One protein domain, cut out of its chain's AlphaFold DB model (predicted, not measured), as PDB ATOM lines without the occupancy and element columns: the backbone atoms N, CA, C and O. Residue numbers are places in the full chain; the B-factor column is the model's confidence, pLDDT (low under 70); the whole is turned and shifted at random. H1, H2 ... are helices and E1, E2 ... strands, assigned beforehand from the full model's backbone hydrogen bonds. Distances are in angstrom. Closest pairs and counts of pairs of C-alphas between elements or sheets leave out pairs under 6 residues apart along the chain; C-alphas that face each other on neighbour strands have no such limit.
ATOM      1  N   GLN A  20     170.026 100.333 180.474       64.56
ATOM      2  CA  GLN A  20     169.598 101.707 180.242       64.56
ATOM      3  C   GLN A  20     169.362 101.899 178.732       64.56
ATOM      4  O   GLN A  20     170.306 101.764 177.955       64.56
ATOM      5  N   ASP A  21     168.132 102.230 178.315       83.25
ATOM      6  CA  ASP A  21     167.760 102.364 176.889       83.25
ATOM      7  C   ASP A  21     168.642 103.371 176.124       83.25
ATOM      8  O   ASP A  21     168.737 103.344 174.896       83.25
ATOM      9  N   LYS A  22     169.278 104.293 176.854       91.19
ATOM     10  CA  LYS A  22     170.174 105.331 176.339       91.19
ATOM     11  C   LYS A  22     171.473 105.334 177.144       91.19
ATOM     12  O   LYS A  22     171.392 105.390 178.367       91.19
ATOM     13  N   PRO A  23     172.658 105.337 176.516       95.56
ATOM     14  CA  PRO A  23     173.920 105.350 177.248       95.56
ATOM     15  C   PRO A  23     174.150 106.696 177.938       95.56
ATOM     16  O   PRO A  23     173.704 107.734 177.446       95.56
ATOM     17  N   ASN A  24     174.920 106.691 179.023       97.69
ATOM     18  CA  ASN A  24     175.517 107.911 179.564       97.69
ATOM     19  C   ASN A  24     176.743 108.301 178.730       97.69
ATOM     20  O   ASN A  24     177.499 107.436 178.290       97.69
ATOM     21  N   ILE A  25     176.950 109.598 178.525       98.06
ATOM     22  CA  ILE A  25     178.017 110.123 177.673       98.06
ATOM     23  C   ILE A  25     178.928 111.004 178.523       98.06
ATOM     24  O   ILE A  25     178.481 111.981 179.118       98.06
ATOM     25  N   ILE A  26     180.222 110.693 178.559       97.25
ATOM     26  CA  ILE A  26     181.232 111.547 179.188       97.25
ATOM     27  C   ILE A  26     182.173 112.041 178.100       97.25
ATOM     28  O   ILE A  26     182.835 111.253 177.429       97.25
ATOM     29  N   TRP A  27     182.251 113.358 177.949       97.31
ATOM     30  CA  TRP A  27     183.181 114.013 177.048       97.31
ATOM     31  C   TRP A  27     184.327 114.626 177.840       97.31
ATOM     32  O   TRP A  27     184.205 115.707 178.418       97.31
ATOM     33  N   ILE A  28     185.459 113.930 177.837       95.81
ATOM     34  CA  ILE A  28     186.714 114.414 178.409       95.81
ATOM     35  C   ILE A  28     187.498 115.137 177.318       95.81
ATOM     36  O   ILE A  28     187.742 114.585 176.247       95.81
ATOM     37  N   MET A  29     187.903 116.372 177.587       93.94
ATOM     38  CA  MET A  29     188.641 117.197 176.637       93.94
ATOM     39  C   MET A  29     189.910 117.724 177.292       93.94
ATOM     40  O   MET A  29     189.846 118.321 178.360       93.94
ATOM     41  N   ALA A  30     191.061 117.510 176.661       92.56
ATOM     42  CA  ALA A  30     192.333 118.094 177.085       92.56
ATOM     43  C   ALA A  30     192.558 119.457 176.413       92.56
ATOM     44  O   ALA A  30     192.039 119.717 175.328       92.56
ATOM     45  N   GLU A  31     193.291 120.353 177.072       89.81
ATOM     46  CA  GLU A  31     193.759 121.615 176.476       89.81
ATOM     47  C   GLU A  31     195.123 121.411 175.810       89.81
ATOM     48  O   GLU A  31     195.975 120.747 176.391       89.81
ATOM     49  N   ASP A  32     195.348 122.005 174.639       88.50
ATOM     50  CA  ASP A  32     196.670 122.120 173.997       88.50
ATOM     51  C   ASP A  32     197.479 120.813 173.871       88.50
ATOM     52  O   ASP A  32     198.708 120.828 173.820       88.50
ATOM     53  N   MET A  33     196.790 119.671 173.800       87.44
ATOM     54  CA  MET A  33     197.412 118.351 173.726       87.44
ATOM     55  C   MET A  33     197.551 117.893 172.271       87.44
ATOM     56  O   MET A  33     196.613 118.008 171.480       87.44
ATOM     57  N   SER A  34     198.726 117.364 171.933       86.81
ATOM     58  CA  SER A  34     199.028 116.737 170.642       86.81
ATOM     59  C   SER A  34     199.155 115.213 170.805       86.81
ATOM     60  O   SER A  34     198.702 114.643 171.797       86.81
ATOM     61  N   CYS A  70     191.315 127.745 170.388       94.31
ATOM     62  CA  CYS A  70     190.353 127.142 171.310       94.31
ATOM     63  C   CYS A  70     188.903 127.596 171.084       94.31
ATOM     64  O   CYS A  70     188.045 126.750 170.852       94.31
ATOM     65  N   SER A  71     188.606 128.897 171.099       97.31
ATOM     66  CA  SER A  71     187.212 129.346 171.023       97.31
ATOM     67  C   SER A  71     186.492 129.106 169.685       97.31
ATOM     68  O   SER A  71     185.352 128.631 169.723       97.31
ATOM     69  N   PRO A  72     187.097 129.334 168.499       97.81
ATOM     70  CA  PRO A  72     186.478 128.916 167.242       97.81
ATOM     71  C   PRO A  72     186.346 127.391 167.141       97.81
ATOM     72  O   PRO A  72     185.297 126.910 166.721       97.81
ATOM     73  N   SER A  73     187.354 126.627 167.582       96.94
ATOM     74  CA  SER A  73     187.314 125.155 167.566       96.94
ATOM     75  C   SER A  73     186.170 124.608 168.424       96.94
ATOM     76  O   SER A  73     185.345 123.820 167.965       96.94
ATOM     77  N   ARG A  74     186.031 125.131 169.647       97.25
ATOM     78  CA  ARG A  74     184.942 124.791 170.572       97.25
ATOM     79  C   ARG A  74     183.582 125.204 170.041       97.25
ATOM     80  O   ARG A  74     182.617 124.478 170.242       97.25
ATOM     81  N   SER A  75     183.494 126.333 169.342       98.31
ATOM     82  CA  SER A  75     182.243 126.763 168.706       98.31
ATOM     83  C   SER A  75     181.822 125.796 167.604       98.31
ATOM     84  O   SER A  75     180.650 125.429 167.533       98.31
ATOM     85  N   ALA A  76     182.777 125.332 166.793       98.06
ATOM     86  CA  ALA A  76     182.519 124.339 165.761       98.06
ATOM     87  C   ALA A  76     182.093 122.988 166.353       98.06
ATOM     88  O   ALA A  76     181.078 122.425 165.956       98.06
ATOM     89  N   MET A  77     182.806 122.513 167.376       97.19
ATOM     90  CA  MET A  77     182.453 121.300 168.121       97.19
ATOM     91  C   MET A  77     181.081 121.393 168.792       97.19
ATOM     92  O   MET A  77     180.298 120.451 168.727       97.19
ATOM     93  N   MET A  78     180.768 122.535 169.413       97.94
ATOM     94  CA  MET A  78     179.503 122.745 170.112       97.94
ATOM     95  C   MET A  78     178.313 122.756 169.147       97.94
ATOM     96  O   MET A  78     177.216 122.389 169.542       97.94
ATOM     97  N   THR A  79     178.501 123.157 167.890       97.75
ATOM     98  CA  THR A  79     177.405 123.315 166.915       97.75
ATOM     99  C   THR A  79     177.389 122.257 165.811       97.75
ATOM    100  O   THR A  79     176.423 122.185 165.053       97.75
ATOM    101  N   GLY A  80     178.439 121.439 165.695       97.19
ATOM    102  CA  GLY A  80     178.581 120.442 164.631       97.19
ATOM    103  C   GLY A  80     178.783 121.045 163.235       97.19
ATOM    104  O   GLY A  80     178.533 120.375 162.236       97.19
ATOM    105  N   THR A  81     179.205 122.308 163.136       96.62
ATOM    106  CA  THR A  81     179.425 123.003 161.860       96.62
ATOM    107  C   THR A  81     180.708 123.824 161.896       96.62
ATOM    108  O   THR A  81     181.230 124.136 162.959       96.62
ATOM    109  N   ASN A  82     181.236 124.201 160.733       97.25
ATOM    110  CA  ASN A  82     182.433 125.035 160.676       97.25
ATOM    111  C   ASN A  82     182.160 126.417 161.297       97.25
ATOM    112  O   ASN A  82     181.168 127.067 160.965       97.25
ATOM    113  N   GLN A  83     183.083 126.893 162.136       97.38
ATOM    114  CA  GLN A  83     183.002 128.179 162.830       97.38
ATOM    115  C   GLN A  83     182.726 129.381 161.910       97.38
ATOM    116  O   GLN A  83     182.116 130.354 162.340       97.38
ATOM    117  N   VAL A  84     183.136 129.334 160.638       95.81
ATOM    118  CA  VAL A  84     182.890 130.418 159.674       95.81
ATOM    119  C   VAL A  84     181.394 130.556 159.373       95.81
ATOM    120  O   VAL A  84     180.894 131.671 159.265       95.81
ATOM    121  N   LYS A  85     180.651 129.441 159.325       96.62
ATOM    122  CA  LYS A  85     179.211 129.430 159.013       96.62
ATOM    123  C   LYS A  85     178.339 130.057 160.101       96.62
ATOM    124  O   LYS A  85     177.221 130.470 159.814       96.62
ATOM    125  N   ILE A  86     178.849 130.115 161.329       96.44
ATOM    126  CA  ILE A  86     178.148 130.633 162.513       96.44
ATOM    127  C   ILE A  86     178.758 131.940 163.025       96.44
ATOM    128  O   ILE A  86     178.552 132.304 164.176       96.44
ATOM    129  N   ASN A  87     179.554 132.627 162.195       95.94
ATOM    130  CA  ASN A  87     180.245 133.856 162.580       95.94
ATOM    131  C   ASN A  87     181.109 133.693 163.855       95.94
ATOM    132  O   ASN A  87     181.175 134.572 164.699       95.94
ATOM    133  N   ALA A  88     181.793 132.561 164.024       96.75
ATOM    134  CA  ALA A  88     182.555 132.223 165.232       96.75
ATOM    135  C   ALA A  88     184.070 132.101 164.982       96.75
ATOM    136  O   ALA A  88     184.768 131.444 165.751       96.75
ATOM    137  N   HIS A  89     184.583 132.673 163.891       95.25
ATOM    138  CA  HIS A  89     185.919 132.389 163.356       95.25
ATOM    139  C   HIS A  89     187.078 133.080 164.094       95.25
ATOM    140  O   HIS A  89     188.195 132.564 164.067       95.25
ATOM    141  N   HIS A  90     186.834 134.200 164.779       95.56
ATOM    142  CA  HIS A  90     187.864 134.936 165.515       95.56
ATOM    143  C   HIS A  90     187.929 134.541 166.991       95.56
ATOM    144  O   HIS A  90     186.925 134.195 167.608       95.56
ATOM    145  N   HIS A  91     189.120 134.576 167.591       96.69
ATOM    146  CA  HIS A  91     189.268 134.200 168.994       96.69
ATOM    147  C   HIS A  91     188.458 135.128 169.918       96.69
ATOM    148  O   HIS A  91     188.599 136.344 169.852       96.69
ATOM    149  N   ARG A  92     187.626 134.539 170.786       94.12
ATOM    150  CA  ARG A  92     186.745 135.205 171.762       94.12
ATOM    151  C   ARG A  92     185.826 136.279 171.168       94.12
ATOM    152  O   ARG A  92     185.485 137.234 171.857       94.12
ATOM    153  N   SER A  93     185.415 136.121 169.913       93.25
ATOM    154  CA  SER A  93     184.480 137.031 169.251       93.25
ATOM    155  C   SER A  93     183.018 136.691 169.552       93.25
ATOM    156  O   SER A  93     182.711 135.582 169.983       93.25
ATOM    157  N   ASN A  94     182.114 137.634 169.267       93.81
ATOM    158  CA  ASN A  94     180.666 137.408 169.133       93.81
ATOM    159  C   ASN A  94     179.979 136.736 170.338       93.81
ATOM    160  O   ASN A  94     178.920 136.137 170.203       93.81
ATOM    161  N   ARG A  95     180.539 136.880 171.545       94.50
ATOM    162  CA  ARG A  95     179.986 136.316 172.794       94.50
ATOM    163  C   ARG A  95     178.699 136.972 173.275       94.50
ATOM    164  O   ARG A  95     178.063 136.431 174.168       94.50
ATOM    165  N   ASP A  96     178.314 138.075 172.652       94.50
ATOM    166  CA  ASP A  96     177.047 138.767 172.889       94.50
ATOM    167  C   ASP A  96     176.100 138.639 171.684       94.50
ATOM    168  O   ASP A  96     175.075 139.308 171.617       94.50
ATOM    169  N   VAL A  97     176.446 137.787 170.711       96.69
ATOM    170  CA  VAL A  97     175.660 137.563 169.496       96.69
ATOM    171  C   VAL A  97     175.031 136.167 169.555       96.69
ATOM    172  O   VAL A  97     175.765 135.177 169.651       96.69
ATOM    173  N   PRO A  98     173.694 136.048 169.493       97.00
ATOM    174  CA  PRO A  98     173.015 134.761 169.388       97.00
ATOM    175  C   PRO A  98     173.503 133.928 168.199       97.00
ATOM    176  O   PRO A  98     173.860 134.466 167.149       97.00
ATOM    177  N   LEU A  99     173.448 132.600 168.331       96.62
ATOM    178  CA  LEU A  99     173.590 131.721 167.170       96.62
ATOM    179  C   LEU A  99     172.471 132.012 166.166       96.62
ATOM    180  O   LEU A  99     171.299 132.074 166.531       96.62
ATOM    181  N   SER A 100     172.835 132.158 164.894       93.31
ATOM    182  CA  SER A 100     171.858 132.272 163.817       93.31
ATOM    183  C   SER A 100     171.152 130.938 163.576       93.31
ATOM    184  O   SER A 100     171.753 129.865 163.668       93.31
ATOM    185  N   GLU A 101     169.871 130.987 163.210       94.25
ATOM    186  CA  GLU A 101     169.188 129.798 162.695       94.25
ATOM    187  C   GLU A 101     169.878 129.309 161.400       94.25
ATOM    188  O   GLU A 101     170.367 130.128 160.615       94.25
ATOM    189  N   PRO A 102     169.940 127.986 161.152       95.19
ATOM    190  CA  PRO A 102     169.292 126.905 161.904       95.19
ATOM    191  C   PRO A 102     170.121 126.339 163.078       95.19
ATOM    192  O   PRO A 102     169.738 125.322 163.670       95.19
ATOM    193  N   TYR A 103     171.275 126.936 163.391       97.44
ATOM    194  CA  TYR A 103     172.305 126.331 164.234       97.44
ATOM    195  C   TYR A 103     171.938 126.325 165.719       97.44
ATOM    196  O   TYR A 103     171.431 127.300 166.267       97.44
ATOM    197  N   LYS A 104     172.218 125.202 166.386       98.12
ATOM    198  CA  LYS A 104     171.931 124.984 167.810       98.12
ATOM    199  C   LYS A 104     173.110 124.255 168.454       98.12
ATOM    200  O   LYS A 104     173.739 123.441 167.773       98.12
ATOM    201  N   PRO A 105     173.421 124.517 169.735       98.12
ATOM    202  CA  PRO A 105     174.428 123.739 170.441       98.12
ATOM    203  C   PRO A 105     173.977 122.275 170.547       98.12
ATOM    204  O   PRO A 105     172.786 122.007 170.691       98.12
ATOM    205  N   PHE A 106     174.891 121.306 170.521       98.06
ATOM    206  CA  PHE A 106     174.520 119.890 170.579       98.06
ATOM    207  C   PHE A 106     173.806 119.529 171.893       98.06
ATOM    208  O   PHE A 106     172.978 118.619 171.911       98.06
ATOM    209  N   THR A 107     174.048 120.281 172.975       98.44
ATOM    210  CA  THR A 107     173.340 120.112 174.251       98.44
ATOM    211  C   THR A 107     171.842 120.396 174.135       98.44
ATOM    212  O   THR A 107     171.052 119.758 174.827       98.44
ATOM    213  N   TYR A 108     171.411 121.268 173.212       98.50
ATOM    214  CA  TYR A 108     169.991 121.435 172.885       98.50
ATOM    215  C   TYR A 108     169.384 120.115 172.386       98.50
ATOM    216  O   TYR A 108     168.326 119.696 172.857       98.50
ATOM    217  N   TRP A 109     170.071 119.429 171.469       98.19
ATOM    218  CA  TRP A 109     169.600 118.163 170.902       98.19
ATOM    219  C   TRP A 109     169.633 117.024 171.923       98.19
ATOM    220  O   TRP A 109     168.685 116.245 171.992       98.19
ATOM    221  N   LEU A 110     170.667 116.966 172.766       98.38
ATOM    222  CA  LEU A 110     170.749 115.998 173.861       98.38
ATOM    223  C   LEU A 110     169.592 116.165 174.854       98.38
ATOM    224  O   LEU A 110     168.904 115.192 175.163       98.38
ATOM    225  N   ARG A 111     169.295 117.397 175.279       98.31
ATOM    226  CA  ARG A 111     168.136 117.690 176.141       98.31
ATOM    227  C   ARG A 111     166.818 117.292 175.489       98.31
ATOM    228  O   ARG A 111     165.974 116.681 176.134       98.31
ATOM    229  N   LYS A 112     166.647 117.568 174.189       97.81
ATOM    230  CA  LYS A 112     165.475 117.110 173.419       97.81
ATOM    231  C   LYS A 112     165.363 115.583 173.375       97.81
ATOM    232  O   LYS A 112     164.248 115.074 173.327       97.81
ATOM    233  N   ALA A 113     166.484 114.870 173.425       97.31
ATOM    234  CA  ALA A 113     166.536 113.416 173.542       97.31
ATOM    235  C   ALA A 113     166.377 112.905 174.990       97.31
ATOM    236  O   ALA A 113     166.403 111.692 175.206       97.31
ATOM    237  N   GLY A 114     166.173 113.787 175.973       97.38
ATOM    238  CA  GLY A 114     165.946 113.443 177.378       97.38
ATOM    239  C   GLY A 114     167.213 113.328 178.224       97.38
ATOM    240  O   GLY A 114     167.150 112.737 179.296       97.38
ATOM    241  N   TYR A 115     168.350 113.847 177.753       98.50
ATOM    242  CA  TYR A 115     169.590 113.851 178.527       98.50
ATOM    243  C   TYR A 115     169.671 115.036 179.486       98.50
ATOM    244  O   TYR A 115     169.389 116.170 179.092       98.50
ATOM    245  N   THR A 116     170.196 114.792 180.686       98.62
ATOM    246  CA  THR A 116     170.695 115.857 181.566       98.62
ATOM    247  C   THR A 116     172.123 116.226 181.163       98.62
ATOM    248  O   THR A 116     173.010 115.375 181.134       98.62
ATOM    249  N   CYS A 117     172.372 117.493 180.838       98.75
ATOM    250  CA  CYS A 117     173.672 118.017 180.427       98.75
ATOM    251  C   CYS A 117     174.411 118.642 181.619       98.75
ATOM    252  O   CYS A 117     173.949 119.607 182.222       98.75
ATOM    253  N   ILE A 118     175.597 118.134 181.936       98.81
ATOM    254  CA  ILE A 118     176.386 118.486 183.118       98.81
ATOM    255  C   ILE A 118     177.719 119.083 182.669       98.81
ATOM    256  O   ILE A 118     178.378 118.562 181.767       98.81
ATOM    257  N   LEU A 119     178.124 120.185 183.298       98.69
ATOM    258  CA  LEU A 119     179.391 120.852 183.018       98.69
ATOM    259  C   LEU A 119     180.356 120.714 184.193       98.69
ATOM    260  O   LEU A 119     180.087 121.210 185.286       98.69
ATOM    261  N   GLY A 120     181.518 120.125 183.931       98.00
ATOM    262  CA  GLY A 120     182.579 119.939 184.911       98.00
ATOM    263  C   GLY A 120     182.382 118.729 185.820       98.00
ATOM    264  O   GLY A 120     181.431 117.961 185.682       98.00
ATOM    265  N   HIS A 121     183.324 118.560 186.747       97.56
ATOM    266  CA  HIS A 121     183.313 117.535 187.791       97.56
ATOM    267  C   HIS A 121     184.174 117.981 188.985       97.56
ATOM    268  O   HIS A 121     185.285 118.483 188.795       97.56
ATOM    269  N   HIS A 122     183.702 117.770 190.223       94.44
ATOM    270  CA  HIS A 122     184.386 118.244 191.446       94.44
ATOM    271  C   HIS A 122     185.786 117.654 191.630       94.44
ATOM    272  O   HIS A 122     186.665 118.312 192.176       94.44
ATOM    273  N   GLY A 123     185.999 116.426 191.150       93.38
ATOM    274  CA  GLY A 123     187.286 115.729 191.235       93.38
ATOM    275  C   GLY A 123     188.341 116.187 190.222       93.38
ATOM    276  O   GLY A 123     189.411 115.595 190.164       93.38
ATOM    277  N   VAL A 124     188.052 117.190 189.387       93.06
ATOM    278  CA  VAL A 124     188.950 117.637 188.311       93.06
ATOM    279  C   VAL A 124     189.579 118.982 188.661       93.06
ATOM    280  O   VAL A 124     188.934 119.858 189.236       93.06
ATOM    281  N   MET A 125     190.847 119.177 188.284       90.25
ATOM    282  CA  MET A 125     191.566 120.442 188.464       90.25
ATOM    283  C   MET A 125     190.748 121.629 187.923       90.25
ATOM    284  O   MET A 125     190.299 121.624 186.775       90.25
ATOM    285  N   LYS A 126     190.545 122.658 188.758       92.50
ATOM    286  CA  LYS A 126     189.679 123.821 188.463       92.50
ATOM    287  C   LYS A 126     188.250 123.434 188.026       92.50
ATOM    288  O   LYS A 126     187.596 124.188 187.306       92.50
ATOM    289  N   LYS A 127     187.764 122.265 188.457       96.25
ATOM    290  CA  LYS A 127     186.431 121.687 188.198       96.25
ATOM    291  C   LYS A 127     186.118 121.363 186.732       96.25
ATOM    292  O   LYS A 127     185.039 120.869 186.437       96.25
ATOM    293  N   GLY A 128     187.019 121.647 185.792       95.44
ATOM    294  CA  GLY A 128     186.842 121.325 184.373       95.44
ATOM    295  C   GLY A 128     185.644 121.981 183.674       95.44
ATOM    296  O   GLY A 128     185.121 121.427 182.713       95.44
ATOM    297  N   ARG A 129     185.208 123.165 184.120       97.06
ATOM    298  CA  ARG A 129     183.982 123.839 183.641       97.06
ATOM    299  C   ARG A 129     184.176 124.752 182.415       97.06
ATOM    300  O   ARG A 129     183.378 125.659 182.185       97.06
ATOM    301  N   LYS A 130     185.262 124.596 181.652       95.44
ATOM    302  CA  LYS A 130     185.563 125.502 180.528       95.44
ATOM    303  C   LYS A 130     184.638 125.217 179.337       95.44
ATOM    304  O   LYS A 130     184.559 124.086 178.866       95.44
ATOM    305  N   ILE A 131     183.985 126.271 178.842       95.75
ATOM    306  CA  ILE A 131     183.133 126.252 177.641       95.75
ATOM    307  C   ILE A 131     183.854 126.943 176.488       95.75
ATOM    308  O   ILE A 131     184.158 126.293 175.499       95.75
ATOM    309  N   ASP A 132     184.152 128.237 176.661       95.12
ATOM    310  CA  ASP A 132     184.959 129.089 175.775       95.12
ATOM    311  C   ASP A 132     184.471 129.154 174.310       95.12
ATOM    312  O   ASP A 132     185.285 129.120 173.401       95.12
ATOM    313  N   VAL A 133     183.159 129.266 174.059       97.88
ATOM    314  CA  VAL A 133     182.589 129.445 172.699       97.88
ATOM    315  C   VAL A 133     182.487 130.927 172.277       97.88
ATOM    316  O   VAL A 133     182.646 131.833 173.098       97.88
ATOM    317  N   ASN A 134     182.249 131.171 170.981       98.00
ATOM    318  CA  ASN A 134     182.178 132.485 170.313       98.00
ATOM    319  C   ASN A 134     180.750 132.865 169.882       98.00
ATOM    320  O   ASN A 134     180.526 133.397 168.798       98.00
ATOM    321  N   PHE A 135     179.772 132.525 170.706       97.88
ATOM    322  CA  PHE A 135     178.387 132.947 170.548       97.88
ATOM    323  C   PHE A 135     177.790 133.168 171.936       97.88
ATOM    324  O   PHE A 135     178.360 132.716 172.941       97.88
ATOM    325  N   GLN A 136     176.664 133.870 172.000       97.69
ATOM    326  CA  GLN A 136     175.993 134.180 173.255       97.69
ATOM    327  C   GLN A 136     175.627 132.921 174.025       97.69
ATOM    328  O   GLN A 136     174.967 132.024 173.505       97.69
ATOM    329  N   HIS A 137     176.089 132.849 175.271       97.88
ATOM    330  CA  HIS A 137     175.833 131.721 176.149       97.88
ATOM    331  C   HIS A 137     175.873 132.124 177.618       97.88
ATOM    332  O   HIS A 137     176.642 132.986 178.037       97.88
ATOM    333  N   THR A 138     175.097 131.408 178.418       98.12
ATOM    334  CA  THR A 138     175.356 131.212 179.839       98.12
ATOM    335  C   THR A 138     175.758 129.759 180.046       98.12
ATOM    336  O   THR A 138     175.418 128.866 179.267       98.12
ATOM    337  N   ALA A 139     176.534 129.493 181.093       98.12
ATOM    338  CA  ALA A 139     176.955 128.127 181.369       98.12
ATOM    339  C   ALA A 139     175.756 127.238 181.721       98.12
ATOM    340  O   ALA A 139     175.598 126.172 181.133       98.12
ATOM    341  N   ILE A 140     174.899 127.711 182.630       98.56
ATOM    342  CA  ILE A 140     173.712 126.992 183.092       98.56
ATOM    343  C   ILE A 140     172.441 127.734 182.683       98.56
ATOM    344  O   ILE A 140     172.417 128.968 182.670       98.56
ATOM    345  N   GLY A 141     171.393 126.976 182.375       98.25
ATOM    346  CA  GLY A 141     170.052 127.483 182.101       98.25
ATOM    347  C   GLY A 141     169.401 126.784 180.913       98.25
ATOM    348  O   GLY A 141     169.999 125.910 180.278       98.25
ATOM    349  N   SER A 142     168.175 127.190 180.593       97.62
ATOM    350  CA  SER A 142     167.489 126.765 179.375       97.62
ATOM    351  C   SER A 142     168.127 127.393 178.131       97.62
ATOM    352  O   SER A 142     168.770 128.440 178.201       97.62
ATOM    353  N   TRP A 143     167.933 126.756 176.976       97.69
ATOM    354  CA  TRP A 143     168.326 127.300 175.677       97.69
ATOM    355  C   TRP A 143     167.101 127.442 174.775       97.69
ATOM    356  O   TRP A 143     166.461 126.440 174.452       97.69
ATOM    357  N   ASP A 144     166.820 128.661 174.323       96.00
ATOM    358  CA  ASP A 144     165.849 128.945 173.257       96.00
ATOM    359  C   ASP A 144     166.453 129.735 172.080       96.00
ATOM    360  O   ASP A 144     165.794 129.899 171.054       96.00
ATOM    361  N   GLY A 145     167.706 130.198 172.211       94.69
ATOM    362  CA  GLY A 145     168.420 130.959 171.184       94.69
ATOM    363  C   GLY A 145     167.934 132.402 171.000       94.69
ATOM    364  O   GLY A 145     168.367 133.062 170.059       94.69
ATOM    365  N   LYS A 146     167.043 132.897 171.869       94.88
ATOM    366  CA  LYS A 146     166.423 134.230 171.781       94.88
ATOM    367  C   LYS A 146     166.576 135.035 173.066       94.88
ATOM    368  O   LYS A 146     167.012 136.179 173.021       94.88
ATOM    369  N   GLN A 147     166.178 134.453 174.192       96.19
ATOM    370  CA  GLN A 147     166.219 135.073 175.520       96.19
ATOM    371  C   GLN A 147     167.075 134.254 176.483       96.19
ATOM    372  O   GLN A 147     167.738 134.811 177.354       96.19
ATOM    373  N   ASN A 148     167.076 132.933 176.310       97.69
ATOM    374  CA  ASN A 148     167.770 131.995 177.168       97.69
ATOM    375  C   ASN A 148     168.886 131.299 176.386       97.69
ATOM    376  O   ASN A 148     168.656 130.696 175.330       97.69
ATOM    377  N   PHE A 149     170.097 131.368 176.935       98.06
ATOM    378  CA  PHE A 149     171.321 130.914 176.278       98.06
ATOM    379  C   PHE A 149     172.119 129.908 177.126       98.06
ATOM    380  O   PHE A 149     173.329 129.766 176.965       98.06
ATOM    381  N   GLY A 150     171.462 129.194 178.039       98.38
ATOM    382  CA  GLY A 150     172.098 128.218 178.921       98.38
ATOM    383  C   GLY A 150     172.490 126.932 178.203       98.38
ATOM    384  O   GLY A 150     171.647 126.242 177.633       98.38
ATOM    385  N   LEU A 151     173.772 126.576 178.242       98.62
ATOM    386  CA  LEU A 151     174.289 125.403 177.528       98.62
ATOM    387  C   LEU A 151     174.148 124.090 178.301       98.62
ATOM    388  O   LEU A 151     174.031 123.043 177.668       98.62
ATOM    389  N   PHE A 152     174.138 124.137 179.633       98.81
ATOM    390  CA  PHE A 152     174.083 122.967 180.512       98.81
ATOM    391  C   PHE A 152     173.035 123.142 181.619       98.81
ATOM    392  O   PHE A 152     172.541 124.241 181.868       98.81
ATOM    393  N   ASP A 153     172.651 122.045 182.261       98.69
ATOM    394  CA  ASP A 153     171.590 122.011 183.275       98.69
ATOM    395  C   ASP A 153     172.143 122.223 184.682       98.69
ATOM    396  O   ASP A 153     171.494 122.839 185.526       98.69
ATOM    397  N   LYS A 154     173.363 121.746 184.942       98.56
ATOM    398  CA  LYS A 154     174.010 121.842 186.256       98.56
ATOM    399  C   LYS A 154     175.528 121.700 186.172       98.56
ATOM    400  O   LYS A 154     176.086 121.291 185.152       98.56
ATOM    401  N   TYR A 155     176.185 122.016 187.284       98.56
ATOM    402  CA  TYR A 155     177.620 121.821 187.455       98.56
ATOM    403  C   TYR A 155     177.939 120.532 188.205       98.56
ATOM    404  O   TYR A 155     177.265 120.206 189.180       98.56
ATOM    405  N   ASP A 156     179.051 119.920 187.809       97.06
ATOM    406  CA  ASP A 156     179.919 118.997 188.547       97.06
ATOM    407  C   ASP A 156     179.360 117.683 189.115       97.06
ATOM    408  O   ASP A 156     180.037 116.659 189.036       97.06
ATOM    409  N   THR A 157     178.201 117.700 189.771       96.31
ATOM    410  CA  THR A 157     177.662 116.540 190.483       96.31
ATOM    411  C   THR A 157     176.810 115.704 189.541       96.31
ATOM    412  O   THR A 157     175.769 116.170 189.075       96.31
ATOM    413  N   ILE A 158     177.218 114.453 189.340       95.62
ATOM    414  CA  ILE A 158     176.460 113.438 188.608       95.62
ATOM    415  C   ILE A 158     175.756 112.542 189.632       95.62
ATOM    416  O   ILE A 158     176.395 111.978 190.518       95.62
ATOM    417  N   MET A 159     174.437 112.438 189.532       95.31
ATOM    418  CA  MET A 159     173.565 111.642 190.391       95.31
ATOM    419  C   MET A 159     172.867 110.561 189.564       95.31
ATOM    420  O   MET A 159     172.662 110.727 188.365       95.31
ATOM    421  N   THR A 160     172.418 109.478 190.201       93.88
ATOM    422  CA  THR A 160     171.625 108.430 189.528       93.88
ATOM    423  C   THR A 160     170.379 108.999 188.845       93.88
ATOM    424  O   THR A 160     170.028 108.572 187.752       93.88
ATOM    425  N   ALA A 161     169.753 110.015 189.449       95.12
ATOM    426  CA  ALA A 161     168.588 110.701 188.891       95.12
ATOM    427  C   ALA A 161     168.884 111.517 187.618       95.12
ATOM    428  O   ALA A 161     167.946 111.900 186.929       95.12
ATOM    429  N   ASP A 162     170.156 111.786 187.298       96.31
ATOM    430  CA  ASP A 162     170.526 112.506 186.074       96.31
ATOM    431  C   ASP A 162     170.521 111.582 184.837       96.31
ATOM    432  O   ASP A 162     170.687 112.072 183.724       96.31
ATOM    433  N   GLN A 163     170.370 110.258 184.995       95.06
ATOM    434  CA  GLN A 163     170.440 109.306 183.883       95.06
ATOM    435  C   GLN A 163     169.193 109.369 182.967       95.06
ATOM    436  O   GLN A 163     168.071 109.333 183.471       95.06
ATOM    437  N   PRO A 164     169.362 109.388 181.625       97.12
ATOM    438  CA  PRO A 164     170.635 109.451 180.909       97.12
ATOM    439  C   PRO A 164     171.287 110.835 180.995       97.12
ATOM    440  O   PRO A 164     170.618 111.855 180.852       97.12
ATOM    441  N   PHE A 165     172.612 110.876 181.163       97.94
ATOM    442  CA  PHE A 165     173.351 112.139 181.242       97.94
ATOM    443  C   PHE A 165     174.427 112.283 180.169       97.94
ATOM    444  O   PHE A 165     174.973 111.310 179.648       97.94
ATOM    445  N   PHE A 166     174.738 113.538 179.866       98.56
ATOM    446  CA  PHE A 166     175.918 113.967 179.135       98.56
ATOM    447  C   PHE A 166     176.763 114.849 180.057       98.56
ATOM    448  O   PHE A 166     176.257 115.843 180.566       98.56
ATOM    449  N   ALA A 167     178.037 114.526 180.263       98.38
ATOM    450  CA  ALA A 167     178.948 115.322 181.080       98.38
ATOM    451  C   ALA A 167     180.141 115.812 180.254       98.38
ATOM    452  O   ALA A 167     180.910 115.000 179.744       98.38
ATOM    453  N   GLN A 168     180.331 117.129 180.152       98.25
ATOM    454  CA  GLN A 168     181.527 117.722 179.549       98.25
ATOM    455  C   GLN A 168     182.545 118.068 180.634       98.25
ATOM    456  O   GLN A 168     182.263 118.873 181.521       98.25
ATOM    457  N   ILE A 169     183.751 117.518 180.531       97.50
ATOM    458  CA  ILE A 169     184.822 117.686 181.512       97.50
ATOM    459  C   ILE A 169     186.086 118.167 180.802       97.50
ATOM    460  O   ILE A 169     186.690 117.442 180.013       97.50
ATOM    461  N   GLN A 170     186.523 119.385 181.124       95.62
ATOM    462  CA  GLN A 170     187.791 119.915 180.631       95.62
ATOM    463  C   GLN A 170     188.959 119.573 181.563       95.62
ATOM    464  O   GLN A 170     188.951 119.917 182.743       95.62
ATOM    465  N   LEU A 171     190.030 119.023 181.005       92.94
ATOM    466  CA  LEU A 171     191.320 118.866 181.660       92.94
ATOM    467  C   LEU A 171     192.187 120.089 181.347       92.94
ATOM    468  O   LEU A 171     192.764 120.208 180.269       92.94
ATOM    469  N   VAL A 172     192.261 121.023 182.295       90.56
ATOM    470  CA  VAL A 172     193.096 122.234 182.166       90.56
ATOM    471  C   VAL A 172     194.574 121.966 182.448       90.56
ATOM    472  O   VAL A 172     195.415 122.796 182.127       90.56
ATOM    473  N   VAL A 173     194.901 120.817 183.047       86.94
ATOM    474  CA  VAL A 173     196.268 120.478 183.469       86.94
ATOM    475  C   VAL A 173     197.272 120.551 182.314       86.94
ATOM    476  O   VAL A 173     198.398 120.992 182.521       86.94
ATOM    477  N   THR A 174     196.833 120.207 181.102       84.81
ATOM    478  CA  THR A 174     197.635 120.207 179.873       84.81
ATOM    479  C   THR A 174     197.731 121.577 179.193       84.81
ATOM    480  O   THR A 174     198.521 121.731 178.270       84.81
ATOM    481  N   HIS A 175     196.984 122.593 179.642       87.62
ATOM    482  CA  HIS A 175     197.176 123.968 179.169       87.62
ATOM    483  C   HIS A 175     198.470 124.524 179.756       87.62
ATOM    484  O   HIS A 175     198.767 124.277 180.926       87.62
ATOM    485  N   ARG A 176     199.221 125.322 178.993       83.81
ATOM    486  CA  ARG A 176     200.438 125.960 179.519       83.81
ATOM    487  C   ARG A 176     200.113 126.864 180.707       83.81
ATOM    488  O   ARG A 176     199.174 127.663 180.646       83.81
ATOM    489  N   GLY A 177     200.908 126.759 181.766       84.31
ATOM    490  CA  GLY A 177     200.796 127.627 182.931       84.31
ATOM    491  C   GLY A 177     201.818 127.311 184.014       84.31
ATOM    492  O   GLY A 177     202.505 126.289 183.967       84.31
ATOM    493  N   ASP A 178     201.889 128.190 185.010       86.38
ATOM    494  CA  ASP A 178     202.927 128.158 186.050       86.38
ATOM    495  C   ASP A 178     202.896 126.879 186.905       86.38
ATOM    496  O   ASP A 178     203.918 126.458 187.450       86.38
ATOM    497  N   TRP A 179     201.744 126.200 186.957       87.00
ATOM    498  CA  TRP A 179     201.554 124.944 187.690       87.00
ATOM    499  C   TRP A 179     202.327 123.755 187.100       87.00
ATOM    500  O   TRP A 179     202.461 122.730 187.761       87.00
ATOM    501  N   TRP A 180     202.858 123.848 185.876       86.81
ATOM    502  CA  TRP A 180     203.604 122.742 185.256       86.81
ATOM    503  C   TRP A 180     204.855 122.355 186.040       86.81
ATOM    504  O   TRP A 180     205.201 121.176 186.099       86.81
TER     505      TRP A 180
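This is residues 20 to 34 and 70 to 180 of the 227 residues of the protein "Arylsulfatase" of Saccharicrinis fermentans DSM 9555 = JCM 21142 (UniProt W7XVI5). With little regular structure, the domain has a sheet of three parallel strands, E1 E5 E2, with the small two-strand sheet E3 E4 next to E2 through E4, and H1 and H2 lie away from both sheets. Four named helices and five named strands, a mixed class, hold 48 of 126 printed residues. The whole is compact, radius of gyration of the C-alphas 14.6 A, spanning 40 by 37 by 23 A.

E1, residues 25 to 30, begins at C-alpha 25 (178.017, 110.123, 177.673). Then come H1 70-79, H2 83-86, H3 106-112, E2 116-119, H4 125-128, E3 138-140, E4 150-152 and E5 165-171, 19.2 A long, ending at C-alpha 171 (191.320, 118.866, 181.660).

E5 is parallel to E1, N 27 to O 167 2.8 A, and to E2, N 118 to O 166 2.7 A. E4 is parallel to E3, N 152 to O 139 2.9 A. H3 only grazes the three-strand sheet; H4 stands at its level. H1 touches H2, closest C-alphas 76 and 83, 4.9 A. In H1 and H3 every O i to N i+4 pair is within hydrogen-bond range.

Residues 35 to 69 are cut out; C-alphas 34 and 70 are 13.6 A apart. Links H2 to H3 and E4 to E5 are long. Residue 20 has pLDDT under 70.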